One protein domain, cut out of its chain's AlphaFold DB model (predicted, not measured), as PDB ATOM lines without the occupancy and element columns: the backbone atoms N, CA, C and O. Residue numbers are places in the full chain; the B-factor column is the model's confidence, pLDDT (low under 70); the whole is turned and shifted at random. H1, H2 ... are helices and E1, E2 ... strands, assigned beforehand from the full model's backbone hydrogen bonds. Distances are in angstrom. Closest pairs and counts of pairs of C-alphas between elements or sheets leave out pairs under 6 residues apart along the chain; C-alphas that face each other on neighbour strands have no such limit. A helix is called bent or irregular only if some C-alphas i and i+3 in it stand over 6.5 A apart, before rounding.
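Overview. This is residues 66 to 166 and 257 to 283 of the 283 residues of an uncharacterized protein of Gemmatimonadetes bacterium (UniProt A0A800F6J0). A twisted wall of six strands, E1 E2 E4 E3 E5 E6 from edge to edge, has three helices over one face. H1 covers the E1 and E2 side, H2 lies over E4, and the short H3 lies over E5, making two layers, helices on one face of a sheet. The printed part has 128 residues with three named helices and six named strands, in the order H1 E1 E2 H2 E3 E4 H3 E5 E6; the sheet is antiparallel and the class is mixed, helices and strands. The whole is compact, with a radius of gyration of the C-alphas of 15.5 A, and only just elongated, spanning 51 by 34 by 21 A.

Arrangement. H1, residues 72 to 85, is on the sheet at a height of 9.2 A, over E1, residues 89 to 95, and E2, residues 105 to 116. Its closest C-alphas to E1 are those of Arg 76 and Val 93, 6.4 A apart. E1 and E2 form a hairpin, with N 91 and O 112 at 2.8 A, within hydrogen-bond range. H2, residues 117 to 128, is on the same face at a height of 8.8 A, over E4, residues 150 to 161, and runs along it at 7 degrees on the local plane. H2 touches H1 with residues 123 to 127 alone, opposite ways at a tilt of 37 degrees, only just steep; their closest C-alphas are those of Ala 83 and Phe 123, 7.0 A. E2 and E4 pair by N 109 and O 157, 2.8 A. E3, residues 134 to 143, bends by 59 degrees at residue 137 and forms a hairpin with E4, with N 140 and O 154 at 2.9 A. E2, H2 and E3 make a split strand-helix-strand unit, two strands running the same way with E4 between them in the sheet; its crossover is right-handed. H3, residues 257 to 262, is on the same face as H1 and H2, over E5, residues 267 to 272, slantwise at 44 degrees on the local plane; the C-alphas of Leu 260 and Ala 268 are closest, 5.2 A. E5 pairs with E3 by N 141 and O 268, 2.8 A, and forms a hairpin with the edge strand E6, residues 278 to 281, by N 271 and O 279, 2.9 A. Every O i to N i+4 pair is within hydrogen-bond range in H1 and H3, and 6 of 8 in H2, which is only just irregular: C-alphas 118 and 121 are 6.8 A apart.

Along the chain. H1 begins at C-alpha 72 (-25.521, -39.511, 44.687) and is 20.0 A long. E2 measures 34.3 A, E3 26.2 A and E4 33.9 A. E6 ends at C-alpha 281 (-20.655, -27.567, 17.160).

Size, cuts and confidence. The C-alphas of Gly 147 and Arg 166 are farthest apart, 52.0 A. Residues 167 to 256 are not printed, and C-alphas 166 and 257 are 44.1 A apart across this cut. Of the links that are printed whole, none is long. The mean pLDDT of the printed part is 90.6; residues 165, 166 and 283 are under 70.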
ATOM      1  N   LEU A  66     -37.432 -36.300  40.857       91.94
ATOM      2  CA  LEU A  66     -36.426 -35.363  41.343       91.94
ATOM      3  C   LEU A  66     -35.243 -36.128  41.933       91.94
ATOM      4  O   LEU A  66     -35.404 -37.161  42.577       91.94
ATOM      5  N   LEU A  67     -34.040 -35.587  41.768       91.00
ATOM      6  CA  LEU A  67     -32.868 -36.096  42.459       91.00
ATOM      7  C   LEU A  67     -32.936 -35.727  43.942       91.00
ATOM      8  O   LEU A  67     -33.036 -34.549  44.306       91.00
ATOM      9  N   ARG A  68     -32.825 -36.738  44.806       86.44
ATOM     10  CA  ARG A  68     -32.709 -36.529  46.252       86.44
ATOM     11  C   ARG A  68     -31.251 -36.314  46.657       86.44
ATOM     12  O   ARG A  68     -30.324 -36.825  46.032       86.44
ATOM     13  N   THR A  69     -31.033 -35.561  47.733       73.12
ATOM     14  CA  THR A  69     -29.688 -35.197  48.219       73.12
ATOM     15  C   THR A  69     -28.817 -36.392  48.621       73.12
ATOM     16  O   THR A  69     -27.596 -36.277  48.609       73.12
ATOM     17  N   ASP A  70     -29.425 -37.522  48.969       82.12
ATOM     18  CA  ASP A  70     -28.789 -38.761  49.424       82.12
ATOM     19  C   ASP A  70     -28.570 -39.801  48.306       82.12
ATOM     20  O   ASP A  70     -27.921 -40.823  48.520       82.12
ATOM     21  N   GLU A  71     -29.028 -39.537  47.079       85.25
ATOM     22  CA  GLU A  71     -29.004 -40.517  45.980       85.25
ATOM     23  C   GLU A  71     -27.708 -40.523  45.156       85.25
ATOM     24  O   GLU A  71     -27.570 -41.298  44.207       85.25
ATOM     25  N   ALA A  72     -26.720 -39.698  45.506       84.38
ATOM     26  CA  ALA A  72     -25.521 -39.511  44.687       84.38
ATOM     27  C   ALA A  72     -24.706 -40.798  44.457       84.38
ATOM     28  O   ALA A  72     -24.020 -40.915  43.440       84.38
ATOM     29  N   VAL A  73     -24.733 -41.750  45.397       87.62
ATOM     30  CA  VAL A  73     -24.078 -43.061  45.229       87.62
ATOM     31  C   VAL A  73     -24.902 -43.950  44.301       87.62
ATOM     32  O   VAL A  73     -24.360 -44.480  43.339       87.62
ATOM     33  N   GLN A  74     -26.215 -44.044  44.525       90.06
ATOM     34  CA  GLN A  74     -27.114 -44.879  43.722       90.06
ATOM     35  C   GLN A  74     -27.130 -44.454  42.251       90.06
ATOM     36  O   GLN A  74     -27.043 -45.299  41.366       90.06
ATOM     37  N   VAL A  75     -27.175 -43.144  41.983       92.00
ATOM     38  CA  VAL A  75     -27.118 -42.598  40.618       92.00
ATOM     39  C   VAL A  75     -25.782 -42.908  39.953       92.00
ATOM     40  O   VAL A  75     -25.766 -43.292  38.787       92.00
ATOM     41  N   ARG A  76     -24.661 -42.799  40.680       92.69
ATOM     42  CA  ARG A  76     -23.344 -43.184  40.146       92.69
ATOM     43  C   ARG A  76     -23.295 -44.660  39.784       92.69
ATOM     44  O   ARG A  76     -22.896 -44.974  38.669       92.69
ATOM     45  N   THR A  77     -23.734 -45.534  40.683       93.75
ATOM     46  CA  THR A  77     -23.768 -46.980  40.441       93.75
ATOM     47  C   THR A  77     -24.664 -47.324  39.253       93.75
ATOM     48  O   THR A  77     -24.263 -48.096  38.388       93.75
ATOM     49  N   TRP A  78     -25.851 -46.716  39.168       94.81
ATOM     50  CA  TRP A  78     -26.763 -46.913  38.042       94.81
ATOM     51  C   TRP A  78     -26.134 -46.481  36.710       94.81
ATOM     52  O   TRP A  78     -26.143 -47.262  35.766       94.81
ATOM     53  N   LEU A  79     -25.520 -45.295  36.643       94.81
ATOM     54  CA  LEU A  79     -24.847 -44.809  35.430       94.81
ATOM     55  C   LEU A  79     -23.667 -45.693  35.020       94.81
ATOM     56  O   LEU A  79     -23.455 -45.919  33.832       94.81
ATOM     57  N   GLN A  80     -22.896 -46.181  35.993       95.69
ATOM     58  CA  GLN A  80     -21.778 -47.085  35.733       95.69
ATOM     59  C   GLN A  80     -22.249 -48.420  35.159       95.69
ATOM     60  O   GLN A  80     -21.631 -48.929  34.228       95.69
ATOM     61  N   ASN A  81     -23.336 -48.973  35.699       96.00
ATOM     62  CA  ASN A  81     -23.921 -50.207  35.186       96.00
ATOM     63  C   ASN A  81     -24.525 -49.988  33.798       96.00
ATOM     64  O   ASN A  81     -24.177 -50.721  32.887       96.00
ATOM     65  N   LEU A  82     -25.298 -48.914  33.603       96.44
ATOM     66  CA  LEU A  82     -25.859 -48.551  32.300       96.44
ATOM     67  C   LEU A  82     -24.778 -48.438  31.215       96.44
ATOM     68  O   LEU A  82     -24.944 -48.943  30.110       96.44
ATOM     69  N   ALA A  83     -23.666 -47.771  31.528       96.19
ATOM     70  CA  ALA A  83     -22.543 -47.642  30.610       96.19
ATOM     71  C   ALA A  83     -21.898 -48.998  30.295       96.19
ATOM     72  O   ALA A  83     -21.643 -49.288  29.130       96.19
ATOM     73  N   ARG A  84     -21.670 -49.834  31.316       95.38
ATOM     74  CA  ARG A  84     -21.090 -51.173  31.148       95.38
ATOM     75  C   ARG A  84     -21.982 -52.076  30.297       95.38
ATOM     76  O   ARG A  84     -21.468 -52.762  29.421       95.38
ATOM     77  N   ASP A  85     -23.288 -52.056  30.543       96.00
ATOM     78  CA  ASP A  85     -24.274 -52.862  29.817       96.00
ATOM     79  C   ASP A  85     -24.347 -52.452  28.336       96.00
ATOM     80  O   ASP A  85     -24.557 -53.296  27.471       96.00
ATOM     81  N   ALA A  86     -24.090 -51.174  28.040       94.94
ATOM     82  CA  ALA A  86     -23.936 -50.640  26.686       94.94
ATOM     83  C   ALA A  86     -22.500 -50.762  26.125       94.94
ATOM     84  O   ALA A  86     -22.166 -50.117  25.138       94.94
ATOM     85  N   GLY A  87     -21.609 -51.531  26.763       95.25
ATOM     86  CA  GLY A  87     -20.253 -51.787  26.259       95.25
ATOM     87  C   GLY A  87     -19.252 -50.630  26.405       95.25
ATOM     88  O   GLY A  87     -18.176 -50.676  25.805       95.25
ATOM     89  N   PHE A  88     -19.556 -49.603  27.203       97.56
ATOM     90  CA  PHE A  88     -18.645 -48.488  27.469       97.56
ATOM     91  C   PHE A  88     -17.757 -48.727  28.693       97.56
ATOM     92  O   PHE A  88     -18.201 -49.143  29.766       97.56
ATOM     93  N   GLU A  89     -16.493 -48.331  28.572       97.00
ATOM     94  CA  GLU A  89     -15.610 -48.105  29.709       97.00
ATOM     95  C   GLU A  89     -15.895 -46.734  30.323       97.00
ATOM     96  O   GLU A  89     -15.893 -45.708  29.642       97.00
ATOM     97  N   VAL A  90     -16.118 -46.706  31.635       97.00
ATOM     98  CA  VAL A  90     -16.395 -45.467  32.366       97.00
ATOM     99  C   VAL A  90     -15.086 -44.868  32.863       97.00
ATOM    100  O   VAL A  90     -14.456 -45.414  33.765       97.00
ATOM    101  N   GLY A  91     -14.705 -43.715  32.316       94.94
ATOM    102  CA  GLY A  91     -13.540 -42.964  32.784       94.94
ATOM    103  C   GLY A  91     -13.811 -42.255  34.111       94.94
ATOM    104  O   GLY A  91     -13.051 -42.378  35.068       94.94
ATOM    105  N   SER A  92     -14.919 -41.513  34.198       95.50
ATOM    106  CA  SER A  92     -15.330 -40.860  35.444       95.50
ATOM    107  C   SER A  92     -16.829 -40.571  35.482       95.50
ATOM    108  O   SER A  92     -17.446 -40.338  34.448       95.50
ATOM    109  N   VAL A  93     -17.407 -40.552  36.689       95.94
ATOM    110  CA  VAL A  93     -18.771 -40.064  36.948       95.94
ATOM    111  C   VAL A  93     -18.712 -39.039  38.071       95.94
ATOM    112  O   VAL A  93     -18.200 -39.329  39.157       95.94
ATOM    113  N   ARG A  94     -19.235 -37.839  37.832       94.50
ATOM    114  CA  ARG A  94     -19.227 -36.738  38.802       94.50
ATOM    115  C   ARG A  94     -20.629 -36.170  38.950       94.50
ATOM    116  O   ARG A  94     -21.269 -35.854  37.956       94.50
ATOM    117  N   LEU A  95     -21.069 -35.995  40.193       93.56
ATOM    118  CA  LEU A  95     -22.198 -35.135  40.532       93.56
ATOM    119  C   LEU A  95     -21.625 -33.889  41.200       93.56
ATOM    120  O   LEU A  95     -20.802 -33.993  42.110       93.56
ATOM    121  N   GLY A  96     -22.013 -32.726  40.700       91.00
ATOM    122  CA  GLY A  96     -21.603 -31.437  41.226       91.00
ATOM    123  C   GLY A  96     -22.431 -31.008  42.432       91.00
ATOM    124  O   GLY A  96     -23.235 -31.754  42.990       91.00
ATOM    125  N   THR A  97     -22.218 -29.765  42.844       90.25
ATOM    126  CA  THR A  97     -22.936 -29.151  43.959       90.25
ATOM    127  C   THR A  97     -24.322 -28.681  43.536       90.25
ATOM    128  O   THR A  97     -24.502 -28.187  42.424       90.25
ATOM    129  N   VAL A  98     -25.276 -28.762  44.464       91.31
ATOM    130  CA  VAL A  98     -26.635 -28.238  44.293       91.31
ATOM    131  C   VAL A  98     -26.591 -26.741  43.963       91.31
ATOM    132  O   VAL A  98     -26.020 -25.955  44.720       91.31
ATOM    133  N   ARG A  99     -27.204 -26.354  42.846       90.50
ATOM    134  CA  ARG A  99     -27.427 -24.973  42.417       90.50
ATOM    135  C   ARG A  99     -28.837 -24.571  42.815       90.50
ATOM    136  O   ARG A  99     -29.788 -25.277  42.498       90.50
ATOM    137  N   GLN A 100     -28.969 -23.453  43.520       88.00
ATOM    138  CA  GLN A 100     -30.287 -22.978  43.927       88.00
ATOM    139  C   GLN A 100     -31.024 -22.382  42.731       88.00
ATOM    140  O   GLN A 100     -30.508 -21.465  42.095       88.00
ATOM    141  N   GLY A 101     -32.225 -22.879  42.449       84.25
ATOM    142  CA  GLY A 101     -33.108 -22.319  41.424       84.25
ATOM    143  C   GLY A 101     -34.398 -21.768  42.023       84.25
ATOM    144  O   GLY A 101     -34.611 -21.814  43.233       84.25
ATOM    145  N   GLU A 102     -35.256 -21.172  41.199       77.81
ATOM    146  CA  GLU A 102     -36.469 -20.501  41.678       77.81
ATOM    147  C   GLU A 102     -37.467 -21.493  42.296       77.81
ATOM    148  O   GLU A 102     -37.754 -21.392  43.490       77.81
ATOM    149  N   THR A 103     -37.913 -22.482  41.510       83.38
ATOM    150  CA  THR A 103     -38.843 -23.536  41.953       83.38
ATOM    151  C   THR A 103     -38.135 -24.824  42.372       83.38
ATOM    152  O   THR A 103     -38.529 -25.465  43.343       83.38
ATOM    153  N   PHE A 104     -37.087 -25.201  41.643       86.38
ATOM    154  CA  PHE A 104     -36.289 -26.398  41.891       86.38
ATOM    155  C   PHE A 104     -34.827 -26.021  42.007       86.38
ATOM    156  O   PHE A 104     -34.364 -25.103  41.332       86.38
ATOM    157  N   ASP A 105     -34.105 -26.766  42.831       91.25
ATOM    158  CA  ASP A 105     -32.655 -26.754  42.761       91.25
ATOM    159  C   ASP A 105     -32.216 -27.610  41.559       91.25
ATOM    160  O   ASP A 105     -32.971 -28.462  41.084       91.25
ATOM    161  N   THR A 106     -31.000 -27.413  41.059       92.44
ATOM    162  CA  THR A 106     -30.425 -28.276  40.018       92.44
ATOM    163  C   THR A 106     -29.114 -28.889  40.473       92.44
ATOM    164  O   THR A 106     -28.368 -28.303  41.257       92.44
ATOM    165  N   VAL A 107     -28.825 -30.105  40.017       94.50
ATOM    166  CA  VAL A 107     -27.554 -30.777  40.311       94.50
ATOM    167  C   VAL A 107     -26.878 -31.122  38.993       94.50
ATOM    168  O   VAL A 107     -27.343 -32.035  38.307       94.50
ATOM    169  N   PRO A 108     -25.801 -30.413  38.608       95.12
ATOM    170  CA  PRO A 108     -25.061 -30.750  37.406       95.12
ATOM    171  C   PRO A 108     -24.339 -32.082  37.595       95.12
ATOM    172  O   PRO A 108     -23.845 -32.389  38.680       95.12
ATOM    173  N   ALA A 109     -24.240 -32.867  36.536       96.25
ATOM    174  CA  ALA A 109     -23.550 -34.141  36.518       96.25
ATOM    175  C   ALA A 109     -22.817 -34.340  35.190       96.25
ATOM    176  O   ALA A 109     -23.136 -33.715  34.177       96.25
ATOM    177  N   ALA A 110     -21.793 -35.185  35.223       97.38
ATOM    178  CA  ALA A 110     -21.005 -35.540  34.058       97.38
ATOM    179  C   ALA A 110     -20.574 -37.007  34.109       97.38
ATOM    180  O   ALA A 110     -20.231 -37.520  35.179       97.38
ATOM    181  N   ILE A 111     -20.538 -37.653  32.944       97.88
ATOM    182  CA  ILE A 111     -19.947 -38.973  32.741       97.88
ATOM    183  C   ILE A 111     -19.020 -38.939  31.532       97.88
ATOM    184  O   ILE A 111     -19.344 -38.344  30.505       97.88
ATOM    185  N   GLN A 112     -17.859 -39.564  31.682       97.88
ATOM    186  CA  GLN A 112     -16.910 -39.808  30.603       97.88
ATOM    187  C   GLN A 112     -16.931 -41.289  30.259       97.88
ATOM    188  O   GLN A 112     -16.759 -42.132  31.141       97.88
ATOM    189  N   LEU A 113     -17.134 -41.579  28.982       97.69
ATOM    190  CA  LEU A 113     -17.302 -42.911  28.422       97.69
ATOM    191  C   LEU A 113     -16.294 -43.116  27.296       97.69
ATOM    192  O   LEU A 113     -16.012 -42.179  26.553       97.69
ATOM    193  N   ALA A 114     -15.788 -44.333  27.143       97.38
ATOM    194  CA  ALA A 114     -14.984 -44.742  25.999       97.38
ATOM    195  C   ALA A 114     -15.495 -46.087  25.476       97.38
ATOM    196  O   ALA A 114     -15.579 -47.048  26.235       97.38
ATOM    197  N   GLY A 115     -15.852 -46.172  24.199       96.50
ATOM    198  CA  GLY A 115     -16.472 -47.384  23.655       96.50
ATOM    199  C   GLY A 115     -16.882 -47.233  22.200       96.50
ATOM    200  O   GLY A 115     -16.500 -46.258  21.550       96.50
ATOM    201  N   ASP A 116     -17.613 -48.218  21.688       96.25
ATOM    202  CA  ASP A 116     -18.119 -48.195  20.317       96.25
ATOM    203  C   ASP A 116     -19.146 -47.068  20.144       96.25
ATOM    204  O   ASP A 116     -20.097 -46.913  20.912       96.25
ATOM    205  N   ARG A 117     -18.951 -46.251  19.113       94.19
ATOM    206  CA  ARG A 117     -19.852 -45.160  18.756       94.19
ATOM    207  C   ARG A 117     -21.249 -45.637  18.351       94.19
ATOM    208  O   ARG A 117     -22.196 -44.861  18.483       94.19
ATOM    209  N   ALA A 118     -21.386 -46.874  17.869       94.44
ATOM    210  CA  ALA A 118     -22.675 -47.475  17.530       94.44
ATOM    211  C   ALA A 118     -23.569 -47.673  18.766       94.44
ATOM    212  O   ALA A 118     -24.793 -47.599  18.651       94.44
ATOM    213  N   GLU A 119     -22.967 -47.814  19.950       96.12
ATOM    214  CA  GLU A 119     -23.672 -47.994  21.224       96.12
ATOM    215  C   GLU A 119     -24.133 -46.669  21.852       96.12
ATOM    216  O   GLU A 119     -24.929 -46.644  22.794       96.12
ATOM    217  N   LEU A 120     -23.696 -45.522  21.319       95.62
ATOM    218  CA  LEU A 120     -24.050 -44.219  21.883       95.62
ATOM    219  C   LEU A 120     -25.553 -43.891  21.749       95.62
ATOM    220  O   LEU A 120     -26.144 -43.458  22.743       95.62
ATOM    221  N   PRO A 121     -26.221 -44.069  20.587       95.19
ATOM    222  CA  PRO A 121     -27.668 -43.877  20.490       95.19
ATOM    223  C   PRO A 121     -28.500 -44.738  21.465       95.19
ATOM    224  O   PRO A 121     -29.332 -44.147  22.162       95.19
ATOM    225  N   PRO A 122     -28.312 -46.074  21.577       94.62
ATOM    226  CA  PRO A 122     -29.071 -46.881  22.535       94.62
ATOM    227  C   PRO A 122     -28.726 -46.556  23.997       94.62
ATOM    228  O   PRO A 122     -29.629 -46.527  24.837       94.62
ATOM    229  N   PHE A 123     -27.469 -46.212  24.308       96.56
ATOM    230  CA  PHE A 123     -27.096 -45.703  25.632       96.56
ATOM    231  C   PHE A 123     -27.881 -44.434  25.995       96.56
ATOM    232  O   PHE A 123     -28.487 -44.360  27.065       96.56
ATOM    233  N   LEU A 124     -27.917 -43.442  25.095       96.44
ATOM    234  CA  LEU A 124     -28.644 -42.192  25.326       96.44
ATOM    235  C   LEU A 124     -30.149 -42.435  25.458       96.44
ATOM    236  O   LEU A 124     -30.784 -41.820  26.310       96.44
ATOM    237  N   ALA A 125     -30.723 -43.336  24.655       94.94
ATOM    238  CA  ALA A 125     -32.137 -43.686  24.755       94.94
ATOM    239  C   ALA A 125     -32.482 -44.191  26.164       94.94
ATOM    240  O   ALA A 125     -33.363 -43.620  26.808       94.94
ATOM    241  N   THR A 126     -31.714 -45.157  26.670       95.62
ATOM    242  CA  THR A 126     -31.899 -45.719  28.015       95.62
ATOM    243  C   THR A 126     -31.595 -44.700  29.121       95.62
ATOM    244  O   THR A 126     -32.302 -44.644  30.125       95.62
ATOM    245  N   PHE A 127     -30.594 -43.830  28.939       95.75
ATOM    246  CA  PHE A 127     -30.302 -42.733  29.871       95.75
ATOM    247  C   PHE A 127     -31.495 -41.775  30.029       95.75
ATOM    248  O   PHE A 127     -31.794 -41.346  31.145       95.75
ATOM    249  N   TYR A 128     -32.192 -41.446  28.936       94.12
ATOM    250  CA  TYR A 128     -33.388 -40.597  28.972       94.12
ATOM    251  C   TYR A 128     -34.662 -41.329  29.427       94.12
ATOM    252  O   TYR A 128     -35.649 -40.662  29.727       94.12
ATOM    253  N   ASP A 129     -34.662 -42.664  29.492       92.38
ATOM    254  CA  ASP A 129     -35.765 -43.468  30.049       92.38
ATOM    255  C   ASP A 129     -35.728 -43.567  31.583       92.38
ATOM    256  O   ASP A 129     -36.602 -44.178  32.201       92.38
ATOM    257  N   GLN A 130     -34.744 -42.937  32.228       92.00
ATOM    258  CA  GLN A 130     -34.720 -42.836  33.681       92.00
ATOM    259  C   GLN A 130     -35.941 -42.054  34.210       92.00
ATOM    260  O   GLN A 130     -36.398 -41.101  33.577       92.00
ATOM    261  N   PRO A 131     -36.445 -42.378  35.416       90.06
ATOM    262  CA  PRO A 131     -37.614 -41.699  35.979       90.06
ATOM    263  C   PRO A 131     -37.348 -40.229  36.336       90.06
ATOM    264  O   PRO A 131     -38.287 -39.434  36.422       90.06
ATOM    265  N   ARG A 132     -36.078 -39.870  36.565       93.81
ATOM    266  CA  ARG A 132     -35.647 -38.532  36.977       93.81
ATOM    267  C   ARG A 132     -35.623 -37.579  35.790       93.81
ATOM    268  O   ARG A 132     -35.130 -37.921  34.720       93.81
ATOM    269  N   VAL A 133     -36.075 -36.349  36.007       93.00
ATOM    270  CA  VAL A 133     -36.020 -35.320  34.970       93.00
ATOM    271  C   VAL A 133     -34.598 -34.785  34.855       93.00
ATOM    272  O   VAL A 133     -34.020 -34.290  35.829       93.00
ATOM    273  N   VAL A 134     -34.055 -34.878  33.645       93.94
ATOM    274  CA  VAL A 134     -32.715 -34.408  33.294       93.94
ATOM    275  C   VAL A 134     -32.764 -33.448  32.117       93.94
ATOM    276  O   VAL A 134     -33.664 -33.526  31.282       93.94
ATOM    277  N   ARG A 135     -31.781 -32.549  32.061       92.25
ATOM    278  CA  ARG A 135     -31.552 -31.643  30.932       92.25
ATOM    279  C   ARG A 135     -30.099 -31.670  30.502       92.25
ATOM    280  O   ARG A 135     -29.212 -31.566  31.347       92.25
ATOM    281  N   ILE A 136     -29.834 -31.780  29.212       93.94
ATOM    282  CA  ILE A 136     -28.490 -31.807  28.655       93.94
ATOM    283  C   ILE A 136     -27.831 -30.432  28.788       93.94
ATOM    284  O   ILE A 136     -28.408 -29.395  28.472       93.94
ATOM    285  N   ILE A 137     -26.583 -30.430  29.243       95.19
ATOM    286  CA  ILE A 137     -25.685 -29.274  29.166       95.19
ATOM    287  C   ILE A 137     -24.813 -29.418  27.918       95.19
ATOM    288  O   ILE A 137     -24.616 -28.462  27.172       95.19
ATOM    289  N   ALA A 138     -24.250 -30.609  27.713       95.94
ATOM    290  CA  ALA A 138     -23.325 -30.889  26.627       95.94
ATOM    291  C   ALA A 138     -23.211 -32.394  26.370       95.94
ATOM    292  O   ALA A 138     -23.266 -33.189  27.305       95.94
ATOM    293  N   LEU A 139     -22.984 -32.770  25.117       97.31
ATOM    294  CA  LEU A 139     -22.427 -34.067  24.744       97.31
ATOM    295  C   LEU A 139     -21.240 -33.812  23.820       97.31
ATOM    296  O   LEU A 139     -21.421 -33.247  22.750       97.31
ATOM    297  N   ASP A 140     -20.050 -34.207  24.250       97.06
ATOM    298  CA  ASP A 140     -18.801 -34.060  23.501       97.06
ATOM    299  C   ASP A 140     -18.316 -35.412  23.030       97.06
ATOM    300  O   ASP A 140     -18.245 -36.333  23.840       97.06
ATOM    301  N   LEU A 141     -17.965 -35.520  21.755       96.50
ATOM    302  CA  LEU A 141     -17.357 -36.704  21.171       96.50
ATOM    303  C   LEU A 141     -15.941 -36.383  20.714       96.50
ATOM    304  O   LEU A 141     -15.713 -35.367  20.063       96.50
ATOM    305  N   GLU A 142     -15.014 -37.285  21.014       95.25
ATOM    306  CA  GLU A 142     -13.649 -37.255  20.500       95.25
ATOM    307  C   GLU A 142     -13.277 -38.625  19.918       95.25
ATOM    308  O   GLU A 142     -13.517 -39.668  20.535       95.25
ATOM    309  N   ALA A 143     -12.652 -38.636  18.745       91.94
ATOM    310  CA  ALA A 143     -12.133 -39.823  18.081       91.94
ATOM    311  C   ALA A 143     -10.609 -39.723  17.948       91.94
ATOM    312  O   ALA A 143     -10.069 -38.685  17.581       91.94
ATOM    313  N   ARG A 144      -9.887 -40.823  18.208       84.31
ATOM    314  CA  ARG A 144      -8.410 -40.840  18.099       84.31
ATOM    315  C   ARG A 144      -7.902 -40.678  16.664       84.31
ATOM    316  O   ARG A 144      -6.750 -40.314  16.463       84.31
ATOM    317  N   ARG A 145      -8.728 -41.040  15.684       82.81
ATOM    318  CA  ARG A 145      -8.455 -40.938  14.249       82.81
ATOM    319  C   ARG A 145      -9.774 -40.835  13.494       82.81
ATOM    320  O   ARG A 145     -10.802 -41.291  13.995       82.81
ATOM    321  N   LEU A 146      -9.720 -40.287  12.286       78.88
ATOM    322  CA  LEU A 146     -10.873 -40.188  11.398       78.88
ATOM    323  C   LEU A 146     -11.449 -41.584  11.106       78.88
ATOM    324  O   LEU A 146     -10.696 -42.523  10.834       78.88
ATOM    325  N   GLY A 147     -12.771 -41.728  11.230       78.69
ATOM    326  CA  GLY A 147     -13.472 -43.003  11.047       78.69
ATOM    327  C   GLY A 147     -13.236 -44.043  12.150       78.69
ATOM    328  O   GLY A 147     -13.513 -45.221  11.938       78.69
ATOM    329  N   ALA A 148     -12.701 -43.662  13.318       85.56
ATOM    330  CA  ALA A 148     -12.577 -44.596  14.434       85.56
ATOM    331  C   ALA A 148     -13.958 -45.068  14.917       85.56
ATOM    332  O   ALA A 148     -14.821 -44.259  15.249       85.56
ATOM    333  N   GLU A 149     -14.135 -46.385  15.025       91.62
ATOM    334  CA  GLU A 149     -15.331 -46.990  15.628       91.62
ATOM    335  C   GLU A 149     -15.425 -46.662  17.120       91.62
ATOM    336  O   GLU A 149     -16.505 -46.418  17.648       91.62
ATOM    337  N   ARG A 150     -14.274 -46.579  17.795       94.50
ATOM    338  CA  ARG A 150     -14.196 -46.248  19.214       94.50
ATOM    339  C   ARG A 150     -14.073 -44.741  19.436       94.50
ATOM    340  O   ARG A 150     -13.145 -44.114  18.920       94.50
ATOM    341  N   VAL A 151     -14.947 -44.196  20.277       95.31
ATOM    342  CA  VAL A 151     -15.007 -42.770  20.629       95.31
ATOM    343  C   VAL A 151     -14.943 -42.563  22.137       95.31
ATOM    344  O   VAL A 151     -15.366 -43.420  22.916       95.31
ATOM    345  N   ASN A 152     -14.431 -41.406  22.544       96.88
ATOM    346  CA  ASN A 152     -14.585 -40.881  23.893       96.88
ATOM    347  C   ASN A 152     -15.794 -39.943  23.903       96.88
ATOM    348  O   ASN A 152     -15.809 -38.960  23.168       96.88
ATOM    349  N   ALA A 153     -16.789 -40.223  24.738       97.31
ATOM    350  CA  ALA A 153     -17.963 -39.382  24.912       97.31
ATOM    351  C   ALA A 153     -17.963 -38.746  26.308       97.31
ATOM    352  O   ALA A 153     -17.880 -39.445  27.318       97.31
ATOM    353  N   THR A 154     -18.094 -37.425  26.390       98.00
ATOM    354  CA  THR A 154     -18.356 -36.712  27.645       98.00
ATOM    355  C   THR A 154     -19.777 -36.175  27.624       98.00
ATOM    356  O   THR A 154     -20.074 -35.203  26.936       98.00
ATOM    357  N   LEU A 155     -20.660 -36.788  28.407       97.69
ATOM    358  CA  LEU A 155     -22.029 -36.318  28.593       97.69
ATOM    359  C   LEU A 155     -22.096 -35.471  29.867       97.69
ATOM    360  O   LEU A 155     -21.616 -35.887  30.921       97.69
ATOM    361  N   ARG A 156     -22.698 -34.284  29.777       97.38
ATOM    362  CA  ARG A 156     -22.959 -33.360  30.887       97.38
ATOM    363  C   ARG A 156     -24.435 -32.992  30.898       97.38
ATOM    364  O   ARG A 156     -24.989 -32.645  29.857       97.38
ATOM    365  N   TRP A 157     -25.062 -33.029  32.066       95.88
ATOM    366  CA  TRP A 157     -26.490 -32.759  32.236       95.88
ATOM    367  C   TRP A 157     -26.780 -32.160  33.614       95.88
ATOM    368  O   TRP A 157     -25.900 -32.105  34.469       95.88
ATOM    369  N   GLU A 158     -28.010 -31.718  33.840       94.94
ATOM    370  CA  GLU A 158     -28.516 -31.292  35.143       94.94
ATOM    371  C   GLU A 158     -29.728 -32.123  35.540       94.94
ATOM    372  O   GLU A 158     -30.626 -32.346  34.730       94.94
ATOM    373  N   PHE A 159     -29.768 -32.555  36.799       93.81
ATOM    374  CA  PHE A 159     -30.971 -33.095  37.419       93.81
ATOM    375  C   PHE A 159     -31.824 -31.970  37.994       93.81
ATOM    376  O   PHE A 159     -31.284 -31.062  38.631       93.81
ATOM    377  N   ALA A 160     -33.146 -32.088  37.875       92.31
ATOM    378  CA  ALA A 160     -34.052 -31.373  38.767       92.31
ATOM    379  C   ALA A 160     -33.940 -31.961  40.184       92.31
ATOM    380  O   ALA A 160     -33.965 -33.179  40.352       92.31
ATOM    381  N   ALA A 161     -33.829 -31.116  41.206       90.75
ATOM    382  CA  ALA A 161     -33.738 -31.514  42.607       90.75
ATOM    383  C   ALA A 161     -34.746 -30.742  43.469       90.75
ATOM    384  O   ALA A 161     -35.130 -29.608  43.171       90.75
ATOM    385  N   ALA A 162     -35.182 -31.361  44.566       83.81
ATOM    386  CA  ALA A 162     -36.111 -30.725  45.495       83.81
ATOM    387  C   ALA A 162     -35.477 -29.477  46.135       83.81
ATOM    388  O   ALA A 162     -34.382 -29.554  46.696       83.81
ATOM    389  N   ALA A 163     -36.179 -28.343  46.084       80.75
ATOM    390  CA  ALA A 163     -35.669 -27.079  46.604       80.75
ATOM    391  C   ALA A 163     -35.457 -27.123  48.125       80.75
ATOM    392  O   ALA A 163     -36.385 -27.420  48.898       80.75
ATOM    393  N   ARG A 164     -34.253 -26.750  48.582       71.62
ATOM    394  CA  ARG A 164     -33.977 -26.566  50.016       71.62
ATOM    395  C   ARG A 164     -34.887 -25.473  50.595       71.62
ATOM    396  O   ARG A 164     -35.059 -24.405  50.013       71.62
ATOM    397  N   ARG A 165     -35.507 -25.752  51.751       60.53
ATOM    398  CA  ARG A 165     -36.545 -24.900  52.365       60.53
ATOM    399  C   ARG A 165     -36.072 -23.446  52.528       60.53
ATOM    400  O   ARG A 165     -35.145 -23.181  53.288       60.53
ATOM    401  N   ARG A 166     -36.768 -22.511  51.874       62.53
ATOM    402  CA  ARG A 166     -36.612 -21.061  52.072       62.53
ATOM    403  C   ARG A 166     -37.542 -20.572  53.179       62.53
ATOM    404  O   ARG A 166     -38.662 -21.066  53.313       62.53
ATOM    405  N   LEU A 257     -22.470 -37.888  15.035       93.44
ATOM    406  CA  LEU A 257     -21.538 -38.957  14.666       93.44
ATOM    407  C   LEU A 257     -21.013 -38.800  13.235       93.44
ATOM    408  O   LEU A 257     -19.828 -39.001  12.996       93.44
ATOM    409  N   ARG A 258     -21.869 -38.382  12.292       91.81
ATOM    410  CA  ARG A 258     -21.430 -38.036  10.931       91.81
ATOM    411  C   ARG A 258     -20.502 -36.824  10.920       91.81
ATOM    412  O   ARG A 258     -19.531 -36.832  10.179       91.81
ATOM    413  N   GLN A 259     -20.775 -35.802  11.733       91.38
ATOM    414  CA  GLN A 259     -19.898 -34.632  11.840       91.38
ATOM    415  C   GLN A 259     -18.525 -35.018  12.395       91.38
ATOM    416  O   GLN A 259     -17.515 -34.554  11.880       91.38
ATOM    417  N   LEU A 260     -18.477 -35.913  13.385       91.75
ATOM    418  CA  LEU A 260     -17.226 -36.431  13.943       91.75
ATOM    419  C   LEU A 260     -16.334 -37.085  12.874       91.75
ATOM    420  O   LEU A 260     -15.117 -36.925  12.920       91.75
ATOM    421  N   ASP A 261     -16.933 -37.777  11.898       88.50
ATOM    422  CA  ASP A 261     -16.214 -38.380  10.764       88.50
ATOM    423  C   ASP A 261     -15.669 -37.347   9.769       88.50
ATOM    424  O   ASP A 261     -14.729 -37.644   9.034       88.50
ATOM    425  N   LEU A 262     -16.256 -36.149   9.731       86.88
ATOM    426  CA  LEU A 262     -15.863 -35.061   8.833       86.88
ATOM    427  C   LEU A 262     -14.919 -34.054   9.499       86.88
ATOM    428  O   LEU A 262     -14.215 -33.325   8.802       86.88
ATOM    429  N   SER A 263     -14.900 -34.003  10.830       85.50
ATOM    430  CA  SER A 263     -14.089 -33.045  11.572       85.50
ATOM    431  C   SER A 263     -12.598 -33.398  11.465       85.50
ATOM    432  O   SER A 263     -12.172 -34.506  11.811       85.50
ATOM    433  N   ALA A 264     -11.780 -32.416  11.085       80.31
ATOM    434  CA  ALA A 264     -10.327 -32.566  11.010       80.31
ATOM    435  C   ALA A 264      -9.671 -32.774  12.388       80.31
ATOM    436  O   ALA A 264      -8.642 -33.442  12.484       80.31
ATOM    437  N   MET A 265     -10.272 -32.234  13.456       85.44
ATOM    438  CA  MET A 265      -9.784 -32.385  14.834       85.44
ATOM    439  C   MET A 265     -10.234 -33.691  15.501       85.44
ATOM    440  O   MET A 265      -9.809 -33.991  16.616       85.44
ATOM    441  N   GLY A 266     -11.087 -34.476  14.834       87.62
ATOM    442  CA  GLY A 266     -11.742 -35.642  15.425       87.62
ATOM    443  C   GLY A 266     -12.626 -35.290  16.625       87.62
ATOM    444  O   GLY A 266     -12.676 -36.071  17.573       87.62
ATOM    445  N   ARG A 267     -13.292 -34.129  16.615       92.56
ATOM    446  CA  ARG A 267     -14.169 -33.641  17.683       92.56
ATOM    447  C   ARG A 267     -15.531 -33.232  17.148       92.56
ATOM    448  O   ARG A 267     -15.658 -32.749  16.033       92.56
ATOM    449  N   ALA A 268     -16.567 -33.436  17.950       93.94
ATOM    450  CA  ALA A 268     -17.888 -32.898  17.662       93.94
ATOM    451  C   ALA A 268     -18.675 -32.720  18.961       93.94
ATOM    452  O   ALA A 268     -18.666 -33.595  19.830       93.94
ATOM    453  N   GLY A 269     -19.391 -31.606  19.085       94.62
ATOM    454  CA  GLY A 269     -20.182 -31.279  20.267       94.62
ATOM    455  C   GLY A 269     -21.670 -31.137  19.963       94.62
ATOM    456  O   GLY A 269     -22.068 -30.647  18.912       94.62
ATOM    457  N   LEU A 270     -22.519 -31.510  20.914       94.88
ATOM    458  CA  LEU A 270     -23.937 -31.160  20.952       94.88
ATOM    459  C   LEU A 270     -24.178 -30.246  22.155       94.88
ATOM    460  O   LEU A 270     -23.755 -30.562  23.273       94.88
ATOM    461  N   ARG A 271     -24.851 -29.114  21.933       93.75
ATOM    462  CA  ARG A 271     -25.165 -28.110  22.964       93.75
ATOM    463  C   ARG A 271     -26.609 -27.624  22.881       93.75
ATOM    464  O   ARG A 271     -27.176 -27.606  21.787       93.75
ATOM    465  N   PRO A 272     -27.188 -27.159  23.998       89.00
ATOM    466  CA  PRO A 272     -28.345 -26.275  23.977       89.00
ATOM    467  C   PRO A 272     -28.048 -25.003  23.173       89.00
ATOM    468  O   PRO A 272     -27.012 -24.369  23.351       89.00
ATOM    469  N   GLY A 273     -28.970 -24.646  22.291       85.62
ATOM    470  CA  GLY A 273     -28.970 -23.437  21.480       85.62
ATOM    471  C   GLY A 273     -30.116 -22.487  21.856       85.62
ATOM    472  O   GLY A 273     -30.905 -22.763  22.769       85.62
ATOM    473  N   PRO A 274     -30.247 -21.355  21.144       78.19
ATOM    474  CA  PRO A 274     -31.289 -20.370  21.393       78.19
ATOM    475  C   PRO A 274     -32.682 -20.978  21.192       78.19
ATOM    476  O   PRO A 274     -32.887 -21.873  20.363       78.19
ATOM    477  N   GLY A 275     -33.641 -20.507  21.991       73.31
ATOM    478  CA  GLY A 275     -35.030 -20.970  21.939       73.31
ATOM    479  C   GLY A 275     -35.234 -22.439  22.332       73.31
ATOM    480  O   GLY A 275     -36.240 -23.023  21.948       73.31
ATOM    481  N   GLY A 276     -34.285 -23.060  23.046       71.94
ATOM    482  CA  GLY A 276     -34.381 -24.473  23.443       71.94
ATOM    483  C   GLY A 276     -34.086 -25.460  22.310       71.94
ATOM    484  O   GLY A 276     -34.395 -26.645  22.423       71.94
ATOM    485  N   THR A 277     -33.496 -24.989  21.208       84.81
ATOM    486  CA  THR A 277     -32.992 -25.869  20.148       84.81
ATOM    487  C   THR A 277     -31.706 -26.570  20.590       84.81
ATOM    488  O   THR A 277     -31.089 -26.190  21.577       84.81
ATOM    489  N   LEU A 278     -31.282 -27.608  19.869       89.81
ATOM    490  CA  LEU A 278     -29.952 -28.203  20.041       89.81
ATOM    491  C   LEU A 278     -29.087 -27.846  18.839       89.81
ATOM    492  O   LEU A 278     -29.580 -27.866  17.711       89.81
ATOM    493  N   GLN A 279     -27.809 -27.572  19.051       92.00
ATOM    494  CA  GLN A 279     -26.841 -27.226  18.013       92.00
ATOM    495  C   GLN A 279     -25.694 -28.231  18.011       92.00
ATOM    496  O   GLN A 279     -25.272 -28.686  19.071       92.00
ATOM    497  N   ILE A 280     -25.243 -28.591  16.809       90.81
ATOM    498  CA  ILE A 280     -24.006 -29.348  16.617       90.81
ATOM    499  C   ILE A 280     -22.903 -28.311  16.426       90.81
ATOM    500  O   ILE A 280     -23.087 -27.384  15.637       90.81
ATOM    501  N   ILE A 281     -21.820 -28.449  17.180       89.00
ATOM    502  CA  ILE A 281     -20.655 -27.567  17.160       89.00
ATOM    503  C   ILE A 281     -19.460 -28.385  16.679       89.00
ATOM    504  O   ILE A 281     -19.316 -29.553  17.052       89.00
ATOM    505  N   ASP A 282     -18.652 -27.758  15.835       78.00
ATOM    506  CA  ASP A 282     -17.350 -28.242  15.392       78.00
ATOM    507  C   ASP A 282     -16.306 -27.410  16.152       78.00
ATOM    508  O   ASP A 282     -16.328 -26.181  16.038       78.00
ATOM    509  N   ASP A 283     -15.508 -28.062  17.002       59.00
ATOM    510  CA  ASP A 283     -14.477 -27.438  17.851       59.00
ATOM    511  C   ASP A 283     -13.077 -27.777  17.318       59.00
ATOM    512  O   ASP A 283     -12.805 -28.985  17.106       59.00
TER     513      ASP A 283